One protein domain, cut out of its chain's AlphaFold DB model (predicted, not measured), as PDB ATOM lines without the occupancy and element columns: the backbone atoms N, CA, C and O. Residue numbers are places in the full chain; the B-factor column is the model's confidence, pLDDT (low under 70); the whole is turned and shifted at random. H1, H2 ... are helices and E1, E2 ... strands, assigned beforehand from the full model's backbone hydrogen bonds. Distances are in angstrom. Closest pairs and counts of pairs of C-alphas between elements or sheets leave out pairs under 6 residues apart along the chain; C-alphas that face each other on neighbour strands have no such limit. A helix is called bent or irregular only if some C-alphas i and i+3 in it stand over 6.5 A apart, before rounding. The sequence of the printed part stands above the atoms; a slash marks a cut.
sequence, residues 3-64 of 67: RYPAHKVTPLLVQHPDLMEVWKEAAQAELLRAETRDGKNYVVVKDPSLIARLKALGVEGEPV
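Overview. This is residues 3 to 64 of the 67 residues of an uncharacterized protein of Thermus tengchongensis (UniProt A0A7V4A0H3). A small antiparallel sheet of three strands, with E3 in the middle, has three helices gathered toward one end, while the turn of the E2 and E3 hairpin points away from them. H2 and H3 run side by side in opposite ways, H1 makes a corner with H2, and after H3 residues 57 to 64 fold back toward E1. The printed part has 62 residues with three named helices and three named strands, in the order E1 H1 H2 E2 E3 H3; the sheet's order is E1 E3 E2 and the class is mixed, helices and strands. It is compact, with a radius of gyration of the C-alphas of 10.7 A, and rounded, spanning 31 by 23 by 19 A.

Arrangement. E1, residues 3 to 5, is an edge strand, antiparallel to the inner strand E3, residues 40 to 45, at 141 degrees; N 4 and O 43 are 2.8 A apart, within hydrogen-bond range. H1, residues 6 to 15, is on the sheet at a height of 8.0 A over it, beside the strands and over none of them; its closest C-alphas to E3 are those of Ala 6 and Tyr 42, 4.8 A apart. H2, residues 17 to 28, touches H1 only at the corner by their link, with its residues 19 to 23 alone, at a steep tilt of 52 degrees, opposite ways; the closest C-alphas, of Leu 13 and Met 20, are 4.9 A apart. H2 only grazes the sheet, with residues 23 to 27. E2, residues 32 to 37, is the other edge strand and forms a hairpin with E3, antiparallel at 153 degrees, with N 42 and O 35 2.7 A apart. E1, H1, H2 and E2 make a split strand-helix-strand unit, two strands running the same way with helices between them in the chain and E3 between them in the sheet; its crossover is right-handed. H3, residues 48 to 56, touches H2 at a shallow tilt of 32 degrees, opposite ways, again through residues 19 to 23 of H2 alone; the closest C-alphas, of Val 22 and Leu 50, are 7.2 A apart. H3 and H1 are close but not clearly touching, about perpendicular at 83 degrees, with C-alphas 9 and 54 8.0 A apart. H3 only grazes the sheet, with residues 50 to 54. In H2 and H3 every O i to N i+4 pair is within hydrogen-bond range; in H1 4 of 6 are.

Along the chain. E1 begins at C-alpha 3, (29.403, -10.256, -28.173), and is 6.9 A long. H1 is 14.5 A long and neither bent nor irregular, but only just: C-alphas 8 and 11 are 6.4 A apart. H2 is 16.8 A, E2 15.9 A and E3 16.1 A long. H3, 12.4 A long, ends at C-alpha 56, (29.207, -25.750, -27.650).

Size, cuts and confidence. The C-alphas farthest apart are those of Asp 18 and Asp 38, at 31.0 A, and those of Arg 3 and Val 64, first and last printed, are 6.3 A apart. The printed part has no cut, and the five links between named elements are tight. Its mean pLDDT is 94.0, and no printed residue is under 70.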
ATOM      1  N   ARG A   3      30.466 -10.812 -27.339       95.94
ATOM      2  CA  ARG A   3      29.403 -10.256 -28.173       95.94
ATOM      3  C   ARG A   3      28.960 -11.268 -29.209       95.94
ATOM      4  O   ARG A   3      29.773 -11.850 -29.922       95.94
ATOM      5  N   TYR A   4      27.652 -11.418 -29.328       96.19
ATOM      6  CA  TYR A   4      27.019 -12.358 -30.235       96.19
ATOM      7  C   TYR A   4      26.037 -11.625 -31.141       96.19
ATOM      8  O   TYR A   4      25.239 -10.834 -30.640       96.19
ATOM      9  N   PRO A   5      26.040 -11.865 -32.460       95.38
ATOM     10  CA  PRO A   5      25.001 -11.338 -33.334       95.38
ATOM     11  C   PRO A   5      23.633 -11.903 -32.934       95.38
ATOM     12  O   PRO A   5      23.466 -13.121 -32.869       95.38
ATOM     13  N   ALA A   6      22.640 -11.037 -32.719       94.81
ATOM     14  CA  ALA A   6      21.321 -11.454 -32.235       94.81
ATOM     15  C   ALA A   6      20.667 -12.486 -33.171       94.81
ATOM     16  O   ALA A   6      20.157 -13.503 -32.715       94.81
ATOM     17  N   HIS A   7      20.793 -12.301 -34.491       94.12
ATOM     18  CA  HIS A   7      20.252 -13.228 -35.494       94.12
ATOM     19  C   HIS A   7      20.846 -14.647 -35.440       94.12
ATOM     20  O   HIS A   7      20.219 -15.574 -35.942       94.12
ATOM     21  N   LYS A   8      22.036 -14.836 -34.847       94.50
ATOM     22  CA  LYS A   8      22.624 -16.170 -34.632       94.50
ATOM     23  C   LYS A   8      22.160 -16.809 -33.327       94.50
ATOM     24  O   LYS A   8      22.100 -18.028 -33.240       94.50
ATOM     25  N   VAL A   9      21.837 -15.998 -32.321       94.31
ATOM     26  CA  VAL A   9      21.440 -16.480 -30.994       94.31
ATOM     27  C   VAL A   9      19.946 -16.775 -30.929       94.31
ATOM     28  O   VAL A   9      19.561 -17.824 -30.425       94.31
ATOM     29  N   THR A  10      19.099 -15.901 -31.478       93.12
ATOM     30  CA  THR A  10      17.636 -16.036 -31.398       93.12
ATOM     31  C   THR A  10      17.123 -17.409 -31.856       93.12
ATOM     32  O   THR A  10      16.321 -17.992 -31.126       93.12
ATOM     33  N   PRO A  11      17.588 -17.994 -32.982       95.56
ATOM     34  CA  PRO A  11      17.148 -19.329 -33.384       95.56
ATOM     35  C   PRO A  11      17.531 -20.422 -32.382       95.56
ATOM     36  O   PRO A  11      16.789 -21.387 -32.232       95.56
ATOM     37  N   LEU A  12      18.671 -20.295 -31.696       95.25
ATOM     38  CA  LEU A  12      19.114 -21.273 -30.700       95.25
ATOM     39  C   LEU A  12      18.245 -21.224 -29.447       95.25
ATOM     40  O   LEU A  12      17.892 -22.271 -28.921       95.25
ATOM     41  N   LEU A  13      17.841 -20.029 -29.009       93.81
ATOM     42  CA  LEU A  13      16.935 -19.883 -27.867       93.81
ATOM     43  C   LEU A  13      15.574 -20.543 -28.130       93.81
ATOM     44  O   LEU A  13      14.963 -21.084 -27.217       93.81
ATOM     45  N   VAL A  14      15.097 -20.511 -29.377       93.75
ATOM     46  CA  VAL A  14      13.841 -21.174 -29.767       93.75
ATOM     47  C   VAL A  14      14.006 -22.696 -29.833       93.75
ATOM     48  O   VAL A  14      13.104 -23.424 -29.431       93.75
ATOM     49  N   GLN A  15      15.147 -23.178 -30.333       94.94
ATOM     50  CA  GLN A  15      15.423 -24.610 -30.497       94.94
ATOM     51  C   GLN A  15      15.780 -25.321 -29.184       94.94
ATOM     52  O   GLN A  15      15.554 -26.522 -29.066       94.94
ATOM     53  N   HIS A  16      16.321 -24.590 -28.207       94.12
ATOM     54  CA  HIS A  16      16.810 -25.125 -26.938       94.12
ATOM     55  C   HIS A  16      16.099 -24.431 -25.762       94.12
ATOM     56  O   HIS A  16      16.552 -23.378 -25.301       94.12
ATOM     57  N   PRO A  17      14.971 -24.982 -25.266       93.00
ATOM     58  CA  PRO A  17      14.228 -24.396 -24.148       93.00
ATOM     59  C   PRO A  17      15.065 -24.228 -22.872       93.00
ATOM     60  O   PRO A  17      14.914 -23.235 -22.169       93.00
ATOM     61  N   ASP A  18      16.001 -25.143 -22.617       92.94
ATOM     62  CA  ASP A  18      16.947 -25.068 -21.501       92.94
ATOM     63  C   ASP A  18      17.905 -23.873 -21.635       92.94
ATOM     64  O   ASP A  18      18.244 -23.212 -20.654       92.94
ATOM     65  N   LEU A  19      18.321 -23.547 -22.863       94.50
ATOM     66  CA  LEU A  19      19.120 -22.359 -23.137       94.50
ATOM     67  C   LEU A  19      18.297 -21.086 -22.915       94.50
ATOM     68  O   LEU A  19      18.826 -20.112 -22.386       94.50
ATOM     69  N   MET A  20      17.015 -21.090 -23.293       94.75
ATOM     70  CA  MET A  20      16.100 -19.968 -23.059       94.75
ATOM     71  C   MET A  20      15.902 -19.685 -21.564       94.75
ATOM     72  O   MET A  20      15.823 -18.520 -21.176       94.75
ATOM     73  N   GLU A  21      15.822 -20.714 -20.722       94.31
ATOM     74  CA  GLU A  21      15.722 -20.548 -19.265       94.31
ATOM     75  C   GLU A  21      16.969 -19.863 -18.698       94.31
ATOM     76  O   GLU A  21      16.858 -18.784 -18.114       94.31
ATOM     77  N   VAL A  22      18.158 -20.397 -18.992       93.50
ATOM     78  CA  VAL A  22      19.432 -19.798 -18.553       93.50
ATOM     79  C   VAL A  22      19.610 -18.383 -19.114       93.50
ATOM     80  O   VAL A  22      20.132 -17.493 -18.443       93.50
ATOM     81  N   TRP A  23      19.141 -18.134 -20.337       94.81
ATOM     82  CA  TRP A  23      19.160 -16.806 -20.942       94.81
ATOM     83  C   TRP A  23      18.301 -15.799 -20.168       94.81
ATOM     84  O   TRP A  23      18.720 -14.661 -19.958       94.81
ATOM     85  N   LYS A  24      17.103 -16.198 -19.723       94.06
ATOM     86  CA  LYS A  24      16.222 -15.343 -18.912       94.06
ATOM     87  C   LYS A  24      16.829 -15.043 -17.546       94.06
ATOM     88  O   LYS A  24      16.786 -13.891 -17.123       94.06
ATOM     89  N   GLU A  25      17.423 -16.038 -16.895       95.00
ATOM     90  CA  GLU A  25      18.123 -15.854 -15.618       95.00
ATOM     91  C   GLU A  25      19.295 -14.876 -15.766       95.00
ATOM     92  O   GLU A  25      19.413 -13.918 -15.002       95.00
ATOM     93  N   ALA A  26      20.106 -15.036 -16.816       94.81
ATOM     94  CA  ALA A  26      21.199 -14.117 -17.117       94.81
ATOM     95  C   ALA A  26      20.701 -12.694 -17.433       94.81
ATOM     96  O   ALA A  26      21.358 -11.720 -17.065       94.81
ATOM     97  N   ALA A  27      19.541 -12.547 -18.087       93.81
ATOM     98  CA  ALA A  27      18.918 -11.242 -18.315       93.81
ATOM     99  C   ALA A  27      18.502 -10.572 -16.997       93.81
ATOM    100  O   ALA A  27      18.774  -9.391 -16.801       93.81
ATOM    101  N   GLN A  28      17.864 -11.326 -16.095       94.81
ATOM    102  CA  GLN A  28      17.422 -10.836 -14.785       94.81
ATOM    103  C   GLN A  28      18.596 -10.453 -13.878       94.81
ATOM    104  O   GLN A  28      18.488  -9.502 -13.112       94.81
ATOM    105  N   ALA A  29      19.718 -11.161 -13.994       95.31
ATOM    106  CA  ALA A  29      20.954 -10.872 -13.272       95.31
ATOM    107  C   ALA A  29      21.813  -9.765 -13.920       95.31
ATOM    108  O   ALA A  29      22.963  -9.580 -13.527       95.31
ATOM    109  N   GLU A  30      21.305  -9.066 -14.944       94.19
ATOM    110  CA  GLU A  30      22.030  -8.018 -15.685       94.19
ATOM    111  C   GLU A  30      23.363  -8.500 -16.310       94.19
ATOM    112  O   GLU A  30      24.296  -7.731 -16.576       94.19
ATOM    113  N   LEU A  31      23.446  -9.803 -16.600       95.44
ATOM    114  CA  LEU A  31      24.585 -10.452 -17.255       95.44
ATOM    115  C   LEU A  31      24.471 -10.432 -18.786       95.44
ATOM    116  O   LEU A  31      25.370 -10.921 -19.476       95.44
ATOM    117  N   LEU A  32      23.398  -9.852 -19.325       94.94
ATOM    118  CA  LEU A  32      23.166  -9.646 -20.752       94.94
ATOM    119  C   LEU A  32      22.970  -8.162 -21.045       94.94
ATOM    120  O   LEU A  32      22.252  -7.467 -20.333       94.94
ATOM    121  N   ARG A  33      23.558  -7.682 -22.139       93.75
ATOM    122  CA  ARG A  33      23.361  -6.316 -22.631       93.75
ATOM    123  C   ARG A  33      23.098  -6.336 -24.127       93.75
ATOM    124  O   ARG A  33      23.931  -6.817 -24.890       93.75
ATOM    125  N   ALA A  34      21.964  -5.796 -24.555       93.00
ATOM    126  CA  ALA A  34      21.719  -5.553 -25.971       93.00
ATOM    127  C   ALA A  34      22.612  -4.403 -26.467       93.00
ATOM    128  O   ALA A  34      22.798  -3.406 -25.772       93.00
ATOM    129  N   GLU A  35      23.170  -4.549 -27.663       92.38
ATOM    130  CA  GLU A  35      24.022  -3.550 -28.309       92.38
ATOM    131  C   GLU A  35      23.635  -3.454 -29.785       92.38
ATOM    132  O   GLU A  35      23.455  -4.472 -30.453       92.38
ATOM    133  N   THR A  36      23.537  -2.238 -30.314       93.69
ATOM    134  CA  THR A  36      23.373  -2.010 -31.753       93.69
ATOM    135  C   THR A  36      24.622  -1.325 -32.280       93.69
ATOM    136  O   THR A  36      25.030  -0.289 -31.761       93.69
ATOM    137  N   ARG A  37      25.229  -1.896 -33.321       90.44
ATOM    138  CA  ARG A  37      26.441  -1.370 -33.954       90.44
ATOM    139  C   ARG A  37      26.332  -1.504 -35.464       90.44
ATOM    140  O   ARG A  37      25.978  -2.572 -35.955       90.44
ATOM    141  N   ASP A  38      26.595  -0.418 -36.188       90.19
ATOM    142  CA  ASP A  38      26.530  -0.368 -37.658       90.19
ATOM    143  C   ASP A  38      25.201  -0.919 -38.221       90.19
ATOM    144  O   ASP A  38      25.168  -1.673 -39.194       90.19
ATOM    145  N   GLY A  39      24.086  -0.606 -37.546       91.50
ATOM    146  CA  GLY A  39      22.742  -1.077 -37.908       91.50
ATOM    147  C   GLY A  39      22.468  -2.561 -37.622       91.50
ATOM    148  O   GLY A  39      21.404  -3.066 -37.976       91.50
ATOM    149  N   LYS A  40      23.397  -3.274 -36.978       93.25
ATOM    150  CA  LYS A  40      23.256  -4.684 -36.598       93.25
ATOM    151  C   LYS A  40      23.040  -4.820 -35.097       93.25
ATOM    152  O   LYS A  40      23.670  -4.128 -34.301       93.25
ATOM    153  N   ASN A  41      22.173  -5.757 -34.723       95.12
ATOM    154  CA  ASN A  41      21.869  -6.058 -33.329       95.12
ATOM    155  C   ASN A  41      22.751  -7.184 -32.803       95.12
ATOM    156  O   ASN A  41      22.898  -8.242 -33.427       95.12
ATOM    157  N   TYR A  42      23.277  -6.959 -31.612       96.00
ATOM    158  CA  TYR A  42      24.139  -7.855 -30.878       96.00
ATOM    159  C   TYR A  42      23.652  -7.991 -29.437       96.00
ATOM    160  O   TYR A  42      22.939  -7.139 -28.909       96.00
ATOM    161  N   VAL A  43      24.080  -9.068 -28.791       95.62
ATOM    162  CA  VAL A  43      23.957  -9.251 -27.351       95.62
ATOM    163  C   VAL A  43      25.345  -9.500 -26.787       95.62
ATOM    164  O   VAL A  43      26.046 -10.421 -27.207       95.62
ATOM    165  N   VAL A  44      25.749  -8.663 -25.843       95.75
ATOM    166  CA  VAL A  44      26.934  -8.865 -25.021       95.75
ATOM    167  C   VAL A  44      26.539  -9.732 -23.835       95.75
ATOM    168  O   VAL A  44      25.662  -9.373 -23.055       95.75
ATOM    169  N   VAL A  45      27.194 -10.877 -23.713       95.56
ATOM    170  CA  VAL A  45      27.013 -11.847 -22.638       95.56
ATOM    171  C   VAL A  45      28.210 -11.749 -21.699       95.56
ATOM    172  O   VAL A  45      29.371 -11.814 -22.127       95.56
ATOM    173  N   LYS A  46      27.917 -11.580 -20.412       94.94
ATOM    174  CA  LYS A  46      28.886 -11.580 -19.313       94.94
ATOM    175  C   LYS A  46      28.980 -12.947 -18.639       94.94
ATOM    176  O   LYS A  46      30.054 -13.290 -18.163       94.94
ATOM    177  N   ASP A  47      27.887 -13.712 -18.636       94.50
ATOM    178  CA  ASP A  47      27.806 -15.008 -17.962       94.50
ATOM    179  C   ASP A  47      28.717 -16.075 -18.616       94.50
ATOM    180  O   ASP A  47      28.500 -16.438 -19.780       94.50
ATOM    181  N   PRO A  48      29.731 -16.607 -17.902       91.81
ATOM    182  CA  PRO A  48      30.654 -17.604 -18.448       91.81
ATOM    183  C   PRO A  48      29.979 -18.921 -18.846       91.81
ATOM    184  O   PRO A  48      30.383 -19.540 -19.834       91.81
ATOM    185  N   SER A  49      28.947 -19.343 -18.111       92.19
ATOM    186  CA  SER A  49      28.233 -20.599 -18.372       92.19
ATOM    187  C   SER A  49      27.468 -20.527 -19.691       92.19
ATOM    188  O   SER A  49      27.556 -21.429 -20.528       92.19
ATOM    189  N   LEU A  50      26.776 -19.416 -19.928       94.56
ATOM    190  CA  LEU A  50      26.058 -19.149 -21.163       94.56
ATOM    191  C   LEU A  50      27.011 -18.985 -22.355       94.56
ATOM    192  O   LEU A  50      26.733 -19.506 -23.434       94.56
ATOM    193  N   ILE A  51      28.172 -18.349 -22.155       95.12
ATOM    194  CA  ILE A  51      29.241 -18.287 -23.166       95.12
ATOM    195  C   ILE A  51      29.707 -19.695 -23.563       95.12
ATOM    196  O   ILE A  51      29.840 -19.985 -24.753       95.12
ATOM    197  N   ALA A  52      29.938 -20.580 -22.591       94.00
ATOM    198  CA  ALA A  52      30.358 -21.953 -22.861       94.00
ATOM    199  C   ALA A  52      29.283 -22.745 -23.627       94.00
ATOM    200  O   ALA A  52      29.612 -23.448 -24.584       94.00
ATOM    201  N   ARG A  53      28.002 -22.582 -23.266       94.00
ATOM    202  CA  ARG A  53      26.875 -23.220 -23.970       94.00
ATOM    203  C   ARG A  53      26.750 -22.744 -25.414       94.00
ATOM    204  O   ARG A  53      26.666 -23.571 -26.315       94.00
ATOM    205  N   LEU A  54      26.799 -21.433 -25.656       95.38
ATOM    206  CA  LEU A  54      26.755 -20.884 -27.017       95.38
ATOM    207  C   LEU A  54      27.926 -21.391 -27.867       95.38
ATOM    208  O   LEU A  54      27.723 -21.772 -29.019       95.38
ATOM    209  N   LYS A  55      29.127 -21.488 -27.280       94.88
ATOM    210  CA  LYS A  55      30.295 -22.066 -27.953       94.88
ATOM    211  C   LYS A  55      30.086 -23.543 -28.304       94.88
ATOM    212  O   LYS A  55      30.413 -23.939 -29.418       94.88
ATOM    213  N   ALA A  56      29.525 -24.342 -27.395       94.56
ATOM    214  CA  ALA A  56      29.207 -25.750 -27.650       94.56
ATOM    215  C   ALA A  56      28.159 -25.927 -28.767       94.56
ATOM    216  O   ALA A  56      28.204 -26.911 -29.499       94.56
ATOM    217  N   LEU A  57      27.271 -24.944 -28.942       94.31
ATOM    218  CA  LEU A  57      26.294 -24.869 -30.033       94.31
ATOM    219  C   LEU A  57      26.863 -24.245 -31.325       94.31
ATOM    220  O   LEU A  57      26.115 -23.958 -32.259       94.31
ATOM    221  N   GLY A  58      28.180 -24.020 -31.399       94.19
ATOM    222  CA  GLY A  58      28.864 -23.530 -32.599       94.19
ATOM    223  C   GLY A  58      28.849 -22.009 -32.781       94.19
ATOM    224  O   GLY A  58      29.200 -21.515 -33.853       94.19
ATOM    225  N   VAL A  59      28.470 -21.240 -31.755       94.44
ATOM    226  CA  VAL A  59      28.514 -19.773 -31.782       94.44
ATOM    227  C   VAL A  59      29.600 -19.282 -30.835       94.44
ATOM    228  O   VAL A  59      29.405 -19.198 -29.629       94.44
ATOM    229  N   GLU A  60      30.770 -18.937 -31.372       90.06
ATOM    230  CA  GLU A  60      31.925 -18.602 -30.530       90.06
ATOM    231  C   GLU A  60      31.842 -17.228 -29.859       90.06
ATOM    232  O   GLU A  60      32.381 -17.066 -28.762       90.06
ATOM    233  N   GLY A  61      31.183 -16.256 -30.496       91.69
ATOM    234  CA  GLY A  61      31.130 -14.862 -30.046       91.69
ATOM    235  C   GLY A  61      32.473 -14.127 -30.152       91.69
ATOM    236  O   GLY A  61      33.551 -14.709 -30.012       91.69
ATOM    237  N   GLU A  62      32.409 -12.820 -30.367       93.19
ATOM    238  CA  GLU A  62      33.579 -11.942 -30.447       93.19
ATOM    239  C   GLU A  62      33.955 -11.412 -29.055       93.19
ATOM    240  O   GLU A  62      33.058 -11.140 -28.251       93.19
ATOM    241  N   PRO A  63      35.249 -11.252 -28.729       91.50
ATOM    242  CA  PRO A  63      35.650 -10.620 -27.477       91.50
ATOM    243  C   PRO A  63      35.190  -9.156 -27.433       91.50
ATOM    244  O   PRO A  63      35.204  -8.452 -28.441       91.50
ATOM    245  N   VAL A  64      34.788  -8.707 -26.245       89.81
ATOM    246  CA  VAL A  64      34.510  -7.296 -25.947       89.81
ATOM    247  C   VAL A  64      35.425  -6.882 -24.809       89.81
ATOM    248  O   VAL A  64      35.381  -7.506 -23.743       89.81
TER     249      VAL A  64